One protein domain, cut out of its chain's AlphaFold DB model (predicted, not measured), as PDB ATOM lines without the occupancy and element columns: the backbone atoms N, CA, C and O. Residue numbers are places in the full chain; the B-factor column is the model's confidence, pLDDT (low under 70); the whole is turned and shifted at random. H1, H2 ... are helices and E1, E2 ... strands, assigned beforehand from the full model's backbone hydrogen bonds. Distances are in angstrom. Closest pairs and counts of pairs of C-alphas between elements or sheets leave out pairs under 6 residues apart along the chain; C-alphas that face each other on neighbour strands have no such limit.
ATOM      1  N   LEU A   9      43.573 -13.703  25.414       92.81
ATOM      2  CA  LEU A   9      43.121 -14.874  26.148       92.81
ATOM      3  C   LEU A   9      44.132 -15.998  25.934       92.81
ATOM      4  O   LEU A   9      44.464 -16.329  24.797       92.81
ATOM      5  N   LYS A  10      44.624 -16.571  27.029       93.62
ATOM      6  CA  LYS A  10      45.658 -17.601  27.028       93.62
ATOM      7  C   LYS A  10      45.236 -18.794  27.871       93.62
ATOM      8  O   LYS A  10      44.707 -18.632  28.971       93.62
ATOM      9  N   PHE A  11      45.534 -19.979  27.352       92.75
ATOM     10  CA  PHE A  11      45.316 -21.264  28.001       92.75
ATOM     11  C   PHE A  11      46.657 -21.979  28.092       92.75
ATOM     12  O   PHE A  11      47.308 -22.208  27.077       92.75
ATOM     13  N   ASP A  12      47.064 -22.310  29.310       92.00
ATOM     14  CA  ASP A  12      48.314 -22.996  29.606       92.00
ATOM     15  C   ASP A  12      48.030 -24.271  30.405       92.00
ATOM     16  O   ASP A  12      47.131 -24.308  31.248       92.00
ATOM     17  N   ILE A  13      48.850 -25.298  30.194       89.50
ATOM     18  CA  ILE A  13      48.937 -26.458  31.083       89.50
ATOM     19  C   ILE A  13      50.186 -26.267  31.947       89.50
ATOM     20  O   ILE A  13      51.289 -26.170  31.419       89.50
ATOM     21  N   ILE A  14      50.018 -26.165  33.268       88.31
ATOM     22  CA  ILE A  14      51.087 -25.752  34.204       88.31
ATOM     23  C   ILE A  14      51.512 -26.850  35.187       88.31
ATOM     24  O   ILE A  14      52.140 -26.566  36.204       88.31
ATOM     25  N   GLY A  15      51.153 -28.100  34.917       80.50
ATOM     26  CA  GLY A  15      51.546 -29.227  35.751       80.50
ATOM     27  C   GLY A  15      50.809 -30.503  35.384       80.50
ATOM     28  O   GLY A  15      49.703 -30.459  34.845       80.50
ATOM     29  N   CYS A  16      51.435 -31.627  35.712       81.12
ATOM     30  CA  CYS A  16      50.877 -32.969  35.629       81.12
ATOM     31  C   CYS A  16      51.078 -33.639  36.990       81.12
ATOM     32  O   CYS A  16      52.108 -33.405  37.623       81.12
ATOM     33  N   ASN A  17      50.133 -34.465  37.433       77.25
ATOM     34  CA  ASN A  17      50.209 -35.156  38.727       77.25
ATOM     35  C   ASN A  17      50.215 -34.216  39.967       77.25
ATOM     36  O   ASN A  17      51.017 -34.368  40.888       77.25
ATOM     37  N   SER A  18      49.375 -33.172  39.956       72.69
ATOM     38  CA  SER A  18      49.274 -32.165  41.029       72.69
ATOM     39  C   SER A  18      48.329 -32.534  42.182       72.69
ATOM     40  O   SER A  18      48.324 -31.819  43.183       72.69
ATOM     41  N   LEU A  19      47.488 -33.556  42.031       72.69
ATOM     42  CA  LEU A  19      46.482 -33.985  43.007       72.69
ATOM     43  C   LEU A  19      46.956 -35.233  43.746       72.69
ATOM     44  O   LEU A  19      46.912 -35.276  44.972       72.69
ATOM     45  N   TYR A  20      47.453 -36.220  42.996       72.12
ATOM     46  CA  TYR A  20      47.881 -37.518  43.518       72.12
ATOM     47  C   TYR A  20      49.378 -37.722  43.324       72.12
ATOM     48  O   TYR A  20      49.796 -38.690  42.691       72.12
ATOM     49  N   TRP A  21      50.175 -36.792  43.866       72.25
ATOM     50  CA  TRP A  21      51.634 -36.812  43.752       72.25
ATOM     51  C   TRP A  21      52.191 -38.234  43.902       72.25
ATOM     52  O   TRP A  21      52.127 -38.841  44.971       72.25
ATOM     53  N   ASN A  22      52.733 -38.755  42.805       76.69
ATOM     54  CA  ASN A  22      53.263 -40.105  42.708       76.69
ATOM     55  C   ASN A  22      54.577 -40.057  41.912       76.69
ATOM     56  O   ASN A  22      54.531 -39.850  40.695       76.69
ATOM     57  N   PRO A  23      55.733 -40.224  42.574       77.75
ATOM     58  CA  PRO A  23      57.038 -40.153  41.921       77.75
ATOM     59  C   PRO A  23      57.287 -41.320  40.951       77.75
ATOM     60  O   PRO A  23      58.095 -41.178  40.037       77.75
ATOM     61  N   ASP A  24      56.570 -42.435  41.109       79.44
ATOM     62  CA  ASP A  24      56.715 -43.633  40.277       79.44
ATOM     63  C   ASP A  24      55.805 -43.606  39.034       79.44
ATOM     64  O   ASP A  24      55.820 -44.535  38.218       79.44
ATOM     65  N   TYR A  25      54.996 -42.550  38.865       74.31
ATOM     66  CA  TYR A  25      54.092 -42.415  37.726       74.31
ATOM     67  C   TYR A  25      54.873 -42.187  36.425       74.31
ATOM     68  O   TYR A  25      55.564 -41.183  36.248       74.31
ATOM     69  N   LYS A  26      54.738 -43.120  35.476       73.94
ATOM     70  CA  LYS A  26      55.394 -43.042  34.166       73.94
ATOM     71  C   LYS A  26      54.534 -42.257  33.176       73.94
ATOM     72  O   LYS A  26      53.466 -42.708  32.773       73.94
ATOM     73  N   TYR A  27      55.033 -41.104  32.737       71.31
ATOM     74  CA  TYR A  27      54.399 -40.250  31.726       71.31
ATOM     75  C   TYR A  27      54.609 -40.799  30.305       71.31
ATOM     76  O   TYR A  27      55.376 -40.221  29.540       71.31
ATOM     77  N   SER A  28      54.009 -41.938  29.946       68.12
ATOM     78  CA  SER A  28      54.285 -42.560  28.639       68.12
ATOM     79  C   SER A  28      53.177 -42.442  27.593       68.12
ATOM     80  O   SER A  28      53.525 -42.497  26.419       68.12
ATOM     81  N   GLU A  29      51.893 -42.254  27.942       66.19
ATOM     82  CA  GLU A  29      50.836 -42.325  26.903       66.19
ATOM     83  C   GLU A  29      49.782 -41.209  26.909       66.19
ATOM     84  O   GLU A  29      49.443 -40.711  25.842       66.19
ATOM     85  N   THR A  30      49.306 -40.704  28.042       74.31
ATOM     86  CA  THR A  30      48.551 -39.434  28.140       74.31
ATOM     87  C   THR A  30      48.532 -39.060  29.619       74.31
ATOM     88  O   THR A  30      48.358 -39.962  30.442       74.31
ATOM     89  N   PRO A  31      48.746 -37.794  30.015       76.12
ATOM     90  CA  PRO A  31      48.697 -37.439  31.427       76.12
ATOM     91  C   PRO A  31      47.309 -37.745  32.008       76.12
ATOM     92  O   PRO A  31      46.302 -37.264  31.489       76.12
ATOM     93  N   SER A  32      47.259 -38.535  33.084       77.88
ATOM     94  CA  SER A  32      46.015 -38.872  33.793       77.88
ATOM     95  C   SER A  32      45.336 -37.650  34.410       77.88
ATOM     96  O   SER A  32      44.115 -37.611  34.521       77.88
ATOM     97  N   GLU A  33      46.120 -36.641  34.787       79.50
ATOM     98  CA  GLU A  33      45.623 -35.364  35.280       79.50
ATOM     99  C   GLU A  33      46.565 -34.219  34.914       79.50
ATOM    100  O   GLU A  33      47.791 -34.354  34.938       79.50
ATOM    101  N   VAL A  34      45.984 -33.056  34.628       83.75
ATOM    102  CA  VAL A  34      46.728 -31.834  34.331       83.75
ATOM    103  C   VAL A  34      46.116 -30.636  35.038       83.75
ATOM    104  O   VAL A  34      44.908 -30.572  35.262       83.75
ATOM    105  N   ARG A  35      46.950 -29.643  35.353       86.81
ATOM    106  CA  ARG A  35      46.487 -28.347  35.854       86.81
ATOM    107  C   ARG A  35      46.382 -27.354  34.707       86.81
ATOM    108  O   ARG A  35      47.391 -26.995  34.101       86.81
ATOM    109  N   VAL A  36      45.172 -26.861  34.465       88.12
ATOM    110  CA  VAL A  36      44.915 -25.795  33.491       88.12
ATOM    111  C   VAL A  36      45.031 -24.433  34.169       88.12
ATOM    112  O   VAL A  36      44.554 -24.229  35.286       88.12
ATOM    113  N   ARG A  37      45.651 -23.480  33.475       91.38
ATOM    114  CA  ARG A  37      45.647 -22.060  33.812       91.38
ATOM    115  C   ARG A  37      45.046 -21.287  32.649       91.38
ATOM    116  O   ARG A  37      45.516 -21.397  31.521       91.38
ATOM    117  N   VAL A  38      44.050 -20.462  32.947       93.00
ATOM    118  CA  VAL A  38      43.459 -19.537  31.979       93.00
ATOM    119  C   VAL A  38      43.734 -18.117  32.441       93.00
ATOM    120  O   VAL A  38      43.553 -17.793  33.615       93.00
ATOM    121  N   ALA A  39      44.204 -17.275  31.528       94.06
ATOM    122  CA  ALA A  39      44.426 -15.859  31.774       94.06
ATOM    123  C   ALA A  39      43.795 -15.053  30.644       94.06
ATOM    124  O   ALA A  39      43.953 -15.401  29.478       94.06
ATOM    125  N   GLY A  40      43.099 -13.973  30.984       93.62
ATOM    126  CA  GLY A  40      42.530 -13.060  30.003       93.62
ATOM    127  C   GLY A  40      42.764 -11.610  30.393       93.62
ATOM    128  O   GLY A  40      42.815 -11.279  31.579       93.62
ATOM    129  N   ARG A  41      42.903 -10.751  29.384       93.94
ATOM    130  CA  ARG A  41      42.968  -9.297  29.528       93.94
ATOM    131  C   ARG A  41      41.735  -8.676  28.889       93.94
ATOM    132  O   ARG A  41      41.368  -9.016  27.765       93.94
ATOM    133  N   ALA A  42      41.093  -7.778  29.622       93.69
ATOM    134  CA  ALA A  42      39.891  -7.081  29.191       93.69
ATOM    135  C   ALA A  42      39.952  -5.611  29.610       93.69
ATOM    136  O   ALA A  42      40.684  -5.252  30.531       93.69
ATOM    137  N   LYS A  43      39.148  -4.778  28.943       92.12
ATOM    138  CA  LYS A  43      39.084  -3.330  29.196       92.12
ATOM    139  C   LYS A  43      38.423  -2.964  30.518       92.12
ATOM    140  O   LYS A  43      38.673  -1.885  31.039       92.12
ATOM    141  N   THR A  44      37.558  -3.832  31.035       92.31
ATOM    142  CA  THR A  44      36.839  -3.589  32.284       92.31
ATOM    143  C   THR A  44      36.954  -4.792  33.205       92.31
ATOM    144  O   THR A  44      37.132  -5.933  32.757       92.31
ATOM    145  N   LYS A  45      36.856  -4.530  34.508       93.00
ATOM    146  CA  LYS A  45      36.954  -5.564  35.535       93.00
ATOM    147  C   LYS A  45      35.821  -6.580  35.413       93.00
ATOM    148  O   LYS A  45      36.071  -7.772  35.532       93.00
ATOM    149  N   GLU A  46      34.612  -6.129  35.090       93.44
ATOM    150  CA  GLU A  46      33.426  -6.982  34.958       93.44
ATOM    151  C   GLU A  46      33.621  -8.038  33.865       93.44
ATOM    152  O   GLU A  46      33.218  -9.187  34.024       93.44
ATOM    153  N   ILE A  47      34.271  -7.664  32.757       93.44
ATOM    154  CA  ILE A  47      34.595  -8.605  31.682       93.44
ATOM    155  C   ILE A  47      35.765  -9.506  32.093       93.44
ATOM    156  O   ILE A  47      35.719 -10.708  31.833       93.44
ATOM    157  N   ALA A  48      36.793  -8.956  32.747       93.62
ATOM    158  CA  ALA A  48      37.932  -9.735  33.232       93.62
ATOM    159  C   ALA A  48      37.503 -10.833  34.222       93.62
ATOM    160  O   ALA A  48      38.008 -11.952  34.138       93.62
ATOM    161  N   ASP A  49      36.525 -10.542  35.086       94.62
ATOM    162  CA  ASP A  49      35.972 -11.466  36.082       94.62
ATOM    163  C   ASP A  49      35.213 -12.654  35.461       94.62
ATOM    164  O   ASP A  49      35.039 -13.684  36.113       94.62
ATOM    165  N   LEU A  50      34.834 -12.593  34.179       93.62
ATOM    166  CA  LEU A  50      34.232 -13.745  33.496       93.62
ATOM    167  C   LEU A  50      35.207 -14.924  33.375       93.62
ATOM    168  O   LEU A  50      34.779 -16.069  33.464       93.62
ATOM    169  N   VAL A  51      36.511 -14.670  33.204       93.00
ATOM    170  CA  VAL A  51      37.518 -15.743  33.107       93.00
ATOM    171  C   VAL A  51      37.572 -16.595  34.373       93.00
ATOM    172  O   VAL A  51      37.359 -17.803  34.267       93.00
ATOM    173  N   PRO A  52      37.836 -16.031  35.565       92.50
ATOM    174  CA  PRO A  52      37.869 -16.829  36.779       92.50
ATOM    175  C   PRO A  52      36.526 -17.485  37.102       92.50
ATOM    176  O   PRO A  52      36.542 -18.601  37.606       92.50
ATOM    177  N   ASN A  53      35.392 -16.848  36.792       91.44
ATOM    178  CA  ASN A  53      34.071 -17.437  37.038       91.44
ATOM    179  C   ASN A  53      33.830 -18.692  36.182       91.44
ATOM    180  O   ASN A  53      33.337 -19.697  36.684       91.44
ATOM    181  N   GLU A  54      34.219 -18.667  34.908       89.31
ATOM    182  CA  GLU A  54      34.123 -19.830  34.015       89.31
ATOM    183  C   GLU A  54      35.092 -20.943  34.439       89.31
ATOM    184  O   GLU A  54      34.729 -22.116  34.452       89.31
ATOM    185  N   VAL A  55      36.314 -20.586  34.854       89.94
ATOM    186  CA  VAL A  55      37.289 -21.556  35.385       89.94
ATOM    187  C   VAL A  55      36.789 -22.190  36.684       89.94
ATOM    188  O   VAL A  55      36.945 -23.390  36.880       89.94
ATOM    189  N   GLU A  56      36.172 -21.410  37.567       88.06
ATOM    190  CA  GLU A  56      35.567 -21.907  38.804       88.06
ATOM    191  C   GLU A  56      34.352 -22.798  38.514       88.06
ATOM    192  O   GLU A  56      34.182 -23.822  39.169       88.06
ATOM    193  N   ALA A  57      33.560 -22.497  37.481       87.69
ATOM    194  CA  ALA A  57      32.446 -23.350  37.064       87.69
ATOM    195  C   ALA A  57      32.899 -24.751  36.608       87.69
ATOM    196  O   ALA A  57      32.141 -25.713  36.763       87.69
ATOM    197  N   LEU A  58      34.137 -24.900  36.114       84.38
ATOM    198  CA  LEU A  58      34.721 -26.214  35.805       84.38
ATOM    199  C   LEU A  58      34.943 -27.074  37.054       84.38
ATOM    200  O   LEU A  58      35.094 -28.287  36.929       84.38
ATOM    201  N   TYR A  59      34.943 -26.485  38.253       78.69
ATOM    202  CA  TYR A  59      35.077 -27.241  39.493       78.69
ATOM    203  C   TYR A  59      33.945 -28.261  39.660       78.69
ATOM    204  O   TYR A  59      34.187 -29.398  40.059       78.69
ATOM    205  N   THR A  60      32.714 -27.867  39.330       79.25
ATOM    206  CA  THR A  60      31.521 -28.720  39.441       79.25
ATOM    207  C   THR A  60      31.054 -29.272  38.099       79.25
ATOM    208  O   THR A  60      30.515 -30.371  38.060       79.25
ATOM    209  N   ASN A  61      31.266 -28.533  37.004       82.19
ATOM    210  CA  ASN A  61      30.741 -28.876  35.677       82.19
ATOM    211  C   ASN A  61      31.824 -29.339  34.686       82.19
ATOM    212  O   ASN A  61      31.526 -29.607  33.524       82.19
ATOM    213  N   GLY A  62      33.090 -29.369  35.106       75.25
ATOM    214  CA  GLY A  62      34.217 -29.739  34.256       75.25
ATOM    215  C   GLY A  62      34.446 -31.254  34.183       75.25
ATOM    216  O   GLY A  62      34.016 -31.997  35.064       75.25
ATOM    217  N   PRO A  63      35.180 -31.728  33.161       66.75
ATOM    218  CA  PRO A  63      35.317 -33.151  32.837       66.75
ATOM    219  C   PRO A  63      36.021 -34.015  33.899       66.75
ATOM    220  O   PRO A  63      35.939 -35.235  33.811       66.75
ATOM    221  N   ALA A  64      36.716 -33.421  34.877       60.66
ATOM    222  CA  ALA A  64      37.601 -34.150  35.792       60.66
ATOM    223  C   ALA A  64      37.354 -33.925  37.299       60.66
ATOM    224  O   ALA A  64      38.170 -34.390  38.083       60.66
ATOM    225  N   GLY A  65      36.263 -33.265  37.722       59.12
ATOM    226  CA  GLY A  65      35.930 -33.075  39.149       59.12
ATOM    227  C   GLY A  65      36.955 -32.224  39.923       59.12
ATOM    228  O   GLY A  65      38.084 -32.632  40.176       59.12
ATOM    229  N   GLY A  66      36.577 -31.002  40.297       59.25
ATOM    230  CA  GLY A  66      37.505 -29.969  40.759       59.25
ATOM    231  C   GLY A  66      38.337 -30.333  41.991       59.25
ATOM    232  O   GLY A  66      37.805 -30.567  43.071       59.25
ATOM    233  N   CYS A  67      39.663 -30.264  41.855       66.25
ATOM    234  CA  CYS A  67      40.593 -30.283  42.985       66.25
ATOM    235  C   CYS A  67      41.196 -28.889  43.210       66.25
ATOM    236  O   CYS A  67      42.375 -28.606  42.978       66.25
ATOM    237  N   GLY A  68      40.313 -27.988  43.627       76.25
ATOM    238  CA  GLY A  68      40.609 -26.580  43.883       76.25
ATOM    239  C   GLY A  68      40.595 -25.714  42.622       76.25
ATOM    240  O   GLY A  68      41.143 -26.082  41.585       76.25
ATOM    241  N   ALA A  69      40.037 -24.511  42.735       85.06
ATOM    242  CA  ALA A  69      40.247 -23.429  41.777       85.06
ATOM    243  C   ALA A  69      40.764 -22.198  42.529       85.06
ATOM    244  O   ALA A  69      40.295 -21.881  43.620       85.06
ATOM    245  N   VAL A  70      41.743 -21.503  41.948       88.25
ATOM    246  CA  VAL A  70      42.249 -20.232  42.480       88.25
ATOM    247  C   VAL A  70      41.955 -19.149  41.459       88.25
ATOM    248  O   VAL A  70      42.387 -19.243  40.311       88.25
ATOM    249  N   LYS A  71      41.248 -18.105  41.894       91.44
ATOM    250  CA  LYS A  71      40.921 -16.942  41.069       91.44
ATOM    251  C   LYS A  71      41.642 -15.689  41.530       91.44
ATOM    252  O   LYS A  71      41.836 -15.463  42.723       91.44
ATOM    253  N   ARG A  72      42.032 -14.858  40.565       92.81
ATOM    254  CA  ARG A  72      42.589 -13.530  40.810       92.81
ATOM    255  C   ARG A  72      42.314 -12.628  39.616       92.81
ATOM    256  O   ARG A  72      42.738 -12.945  38.509       92.81
ATOM    257  N   THR A  73      41.727 -11.470  39.886       94.50
ATOM    258  CA  THR A  73      41.622 -10.360  38.936       94.50
ATOM    259  C   THR A  73      42.410  -9.189  39.497       94.50
ATOM    260  O   THR A  73      42.316  -8.885  40.686       94.50
ATOM    261  N   ARG A  74      43.228  -8.552  38.659       93.81
ATOM    262  CA  ARG A  74      44.021  -7.380  39.036       93.81
ATOM    263  C   ARG A  74      43.988  -6.356  37.917       93.81
ATOM    264  O   ARG A  74      43.964  -6.730  36.748       93.81
ATOM    265  N   GLU A  75      44.037  -5.088  38.291       92.38
ATOM    266  CA  GLU A  75      44.250  -4.007  37.339       92.38
ATOM    267  C   GLU A  75      45.690  -4.051  36.810       92.38
ATOM    268  O   GLU A  75      46.631  -4.418  37.527       92.38
ATOM    269  N   ILE A  76      45.857  -3.726  35.530       87.62
ATOM    270  CA  ILE A  76      47.163  -3.622  34.886       87.62
ATOM    271  C   ILE A  76      47.422  -2.138  34.643       87.62
ATOM    272  O   ILE A  76      46.861  -1.552  33.721       87.62
ATOM    273  N   LEU A  77      48.278  -1.545  35.472       84.06
ATOM    274  CA  LEU A  77      48.768  -0.184  35.277       84.06
ATOM    275  C   LEU A  77      50.002  -0.234  34.375       84.06
ATOM    276  O   LEU A  77      50.999  -0.873  34.714       84.06
ATOM    277  N   SER A  78      49.921   0.420  33.220       80.50
ATOM    278  CA  SER A  78      51.074   0.623  32.343       80.50
ATOM    279  C   SER A  78      51.739   1.947  32.697       80.50
ATOM    280  O   SER A  78      51.072   2.979  32.744       80.50
ATOM    281  N   VAL A  79      53.046   1.918  32.943       84.88
ATOM    282  CA  VAL A  79      53.846   3.123  33.172       84.88
ATOM    283  C   VAL A  79      54.665   3.379  31.917       84.88
ATOM    284  O   VAL A  79      55.435   2.521  31.490       84.88
ATOM    285  N   ALA A  80      54.503   4.561  31.333       85.38
ATOM    286  CA  ALA A  80      55.307   5.022  30.211       85.38
ATOM    287  C   ALA A  80      56.130   6.236  30.645       85.38
ATOM    288  O   ALA A  80      55.621   7.129  31.321       85.38
ATOM    289  N   SER A  81      57.404   6.268  30.254       89.69
ATOM    290  CA  SER A  81      58.220   7.475  30.390       89.69
ATOM    291  C   SER A  81      57.865   8.443  29.271       89.69
ATOM    292  O   SER A  81      57.788   8.046  28.108       89.69
ATOM    293  N   ILE A  82      57.668   9.708  29.624       91.12
ATOM    294  CA  ILE A  82      57.446  10.792  28.670       91.12
ATOM    295  C   ILE A  82      58.522  11.857  28.863       91.12
ATOM    296  O   ILE A  82      59.043  12.033  29.964       91.12
ATOM    297  N   LEU A  83      58.856  12.570  27.788       92.56
ATOM    298  CA  LEU A  83      59.633  13.801  27.884       92.56
ATOM    299  C   LEU A  83      58.672  14.945  28.213       92.56
ATOM    300  O   LEU A  83      57.636  15.085  27.566       92.56
ATOM    301  N   VAL A  84      59.026  15.751  29.208       91.62
ATOM    302  CA  VAL A  84      58.307  16.978  29.570       91.62
ATOM    303  C   VAL A  84      59.215  18.155  29.233       91.62
ATOM    304  O   VAL A  84      60.419  18.087  29.500       91.62
ATOM    305  N   ASN A  85      58.671  19.211  28.621       94.06
ATOM    306  CA  ASN A  85      59.455  20.408  28.336       94.06
ATOM    307  C   ASN A  85      59.951  21.010  29.660       94.06
ATOM    308  O   ASN A  85      59.223  21.056  30.652       94.06
ATOM    309  N   ARG A  86      61.204  21.473  29.680       91.69
ATOM    310  CA  ARG A  86      61.793  22.106  30.859       91.69
ATOM    311  C   ARG A  86      60.986  23.321  31.317       91.69
ATOM    312  O   ARG A  86      60.897  23.537  32.523       91.69
ATOM    313  N   ASP A  87      60.381  24.047  30.381       94.44
ATOM    314  CA  ASP A  87      59.583  25.243  30.662       94.44
ATOM    315  C   ASP A  87      58.246  24.931  31.364       94.44
ATOM    316  O   ASP A  87      57.696  25.795  32.045       94.44
ATOM    317  N   ASP A  88      57.758  23.685  31.283       94.12
ATOM    318  CA  ASP A  88      56.519  23.235  31.940       94.12
ATOM    319  C   ASP A  88      56.746  22.782  33.398       94.12
ATOM    320  O   ASP A  88      55.794  22.480  34.122       94.12
ATOM    321  N   VAL A  89      58.003  22.716  33.855       93.88
ATOM    322  CA  VAL A  89      58.373  22.218  35.188       93.88
ATOM    323  C   VAL A  89      58.963  23.341  36.038       93.88
ATOM    324  O   VAL A  89      60.113  23.743  35.853       93.88
TER     325      VAL A  89
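What this domain is: This is residues 9 to 89 of the 98 residues of an uncharacterized protein of bioreactor metagenome (UniProt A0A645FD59). A model with little regular structure: a hairpin of two strands, E1 and E2, with helix H2 packed along E2, and a tail, residues 77 to 89, that sticks out and adds to the length. The printed part has 81 residues, 32 of them in named elements, in the order E1, E2, H1, H2; the sheet is antiparallel and the class mixed. It is extended, with a radius of gyration of the C-alphas of 20.1 A and spans of 69 by 28 by 17 A.

How they stand to each other: E1, residues 9 to 16, and E2, residues 34 to 41, form an antiparallel hairpin at 159 degrees; N 10 and O 39 are within hydrogen-bond range at 2.8 A. The closest C-alphas of E2 and H2, residues 50 to 61, are those of Gly 40 and Val 51, 6.5 A apart. H1, residues 45 to 48, and H2 meet only through their link; E1 is apart from both. In H2, 6 of 8 O i to N i+4 pairs are within range; H1 is too short for one.

Where its parts are: E1 begins at C-alpha 9 (43.121, -14.874, 26.148) and spans 21.9 A, E2 23.3 A. H2 spans 15.7 A, ending at C-alpha 61 (30.741, -28.876, 35.677).

The domain as a whole: The printed part has no cut. The E1 to E2 link is long. Residues 28 to 29 and 63 to 67 have pLDDT under 70.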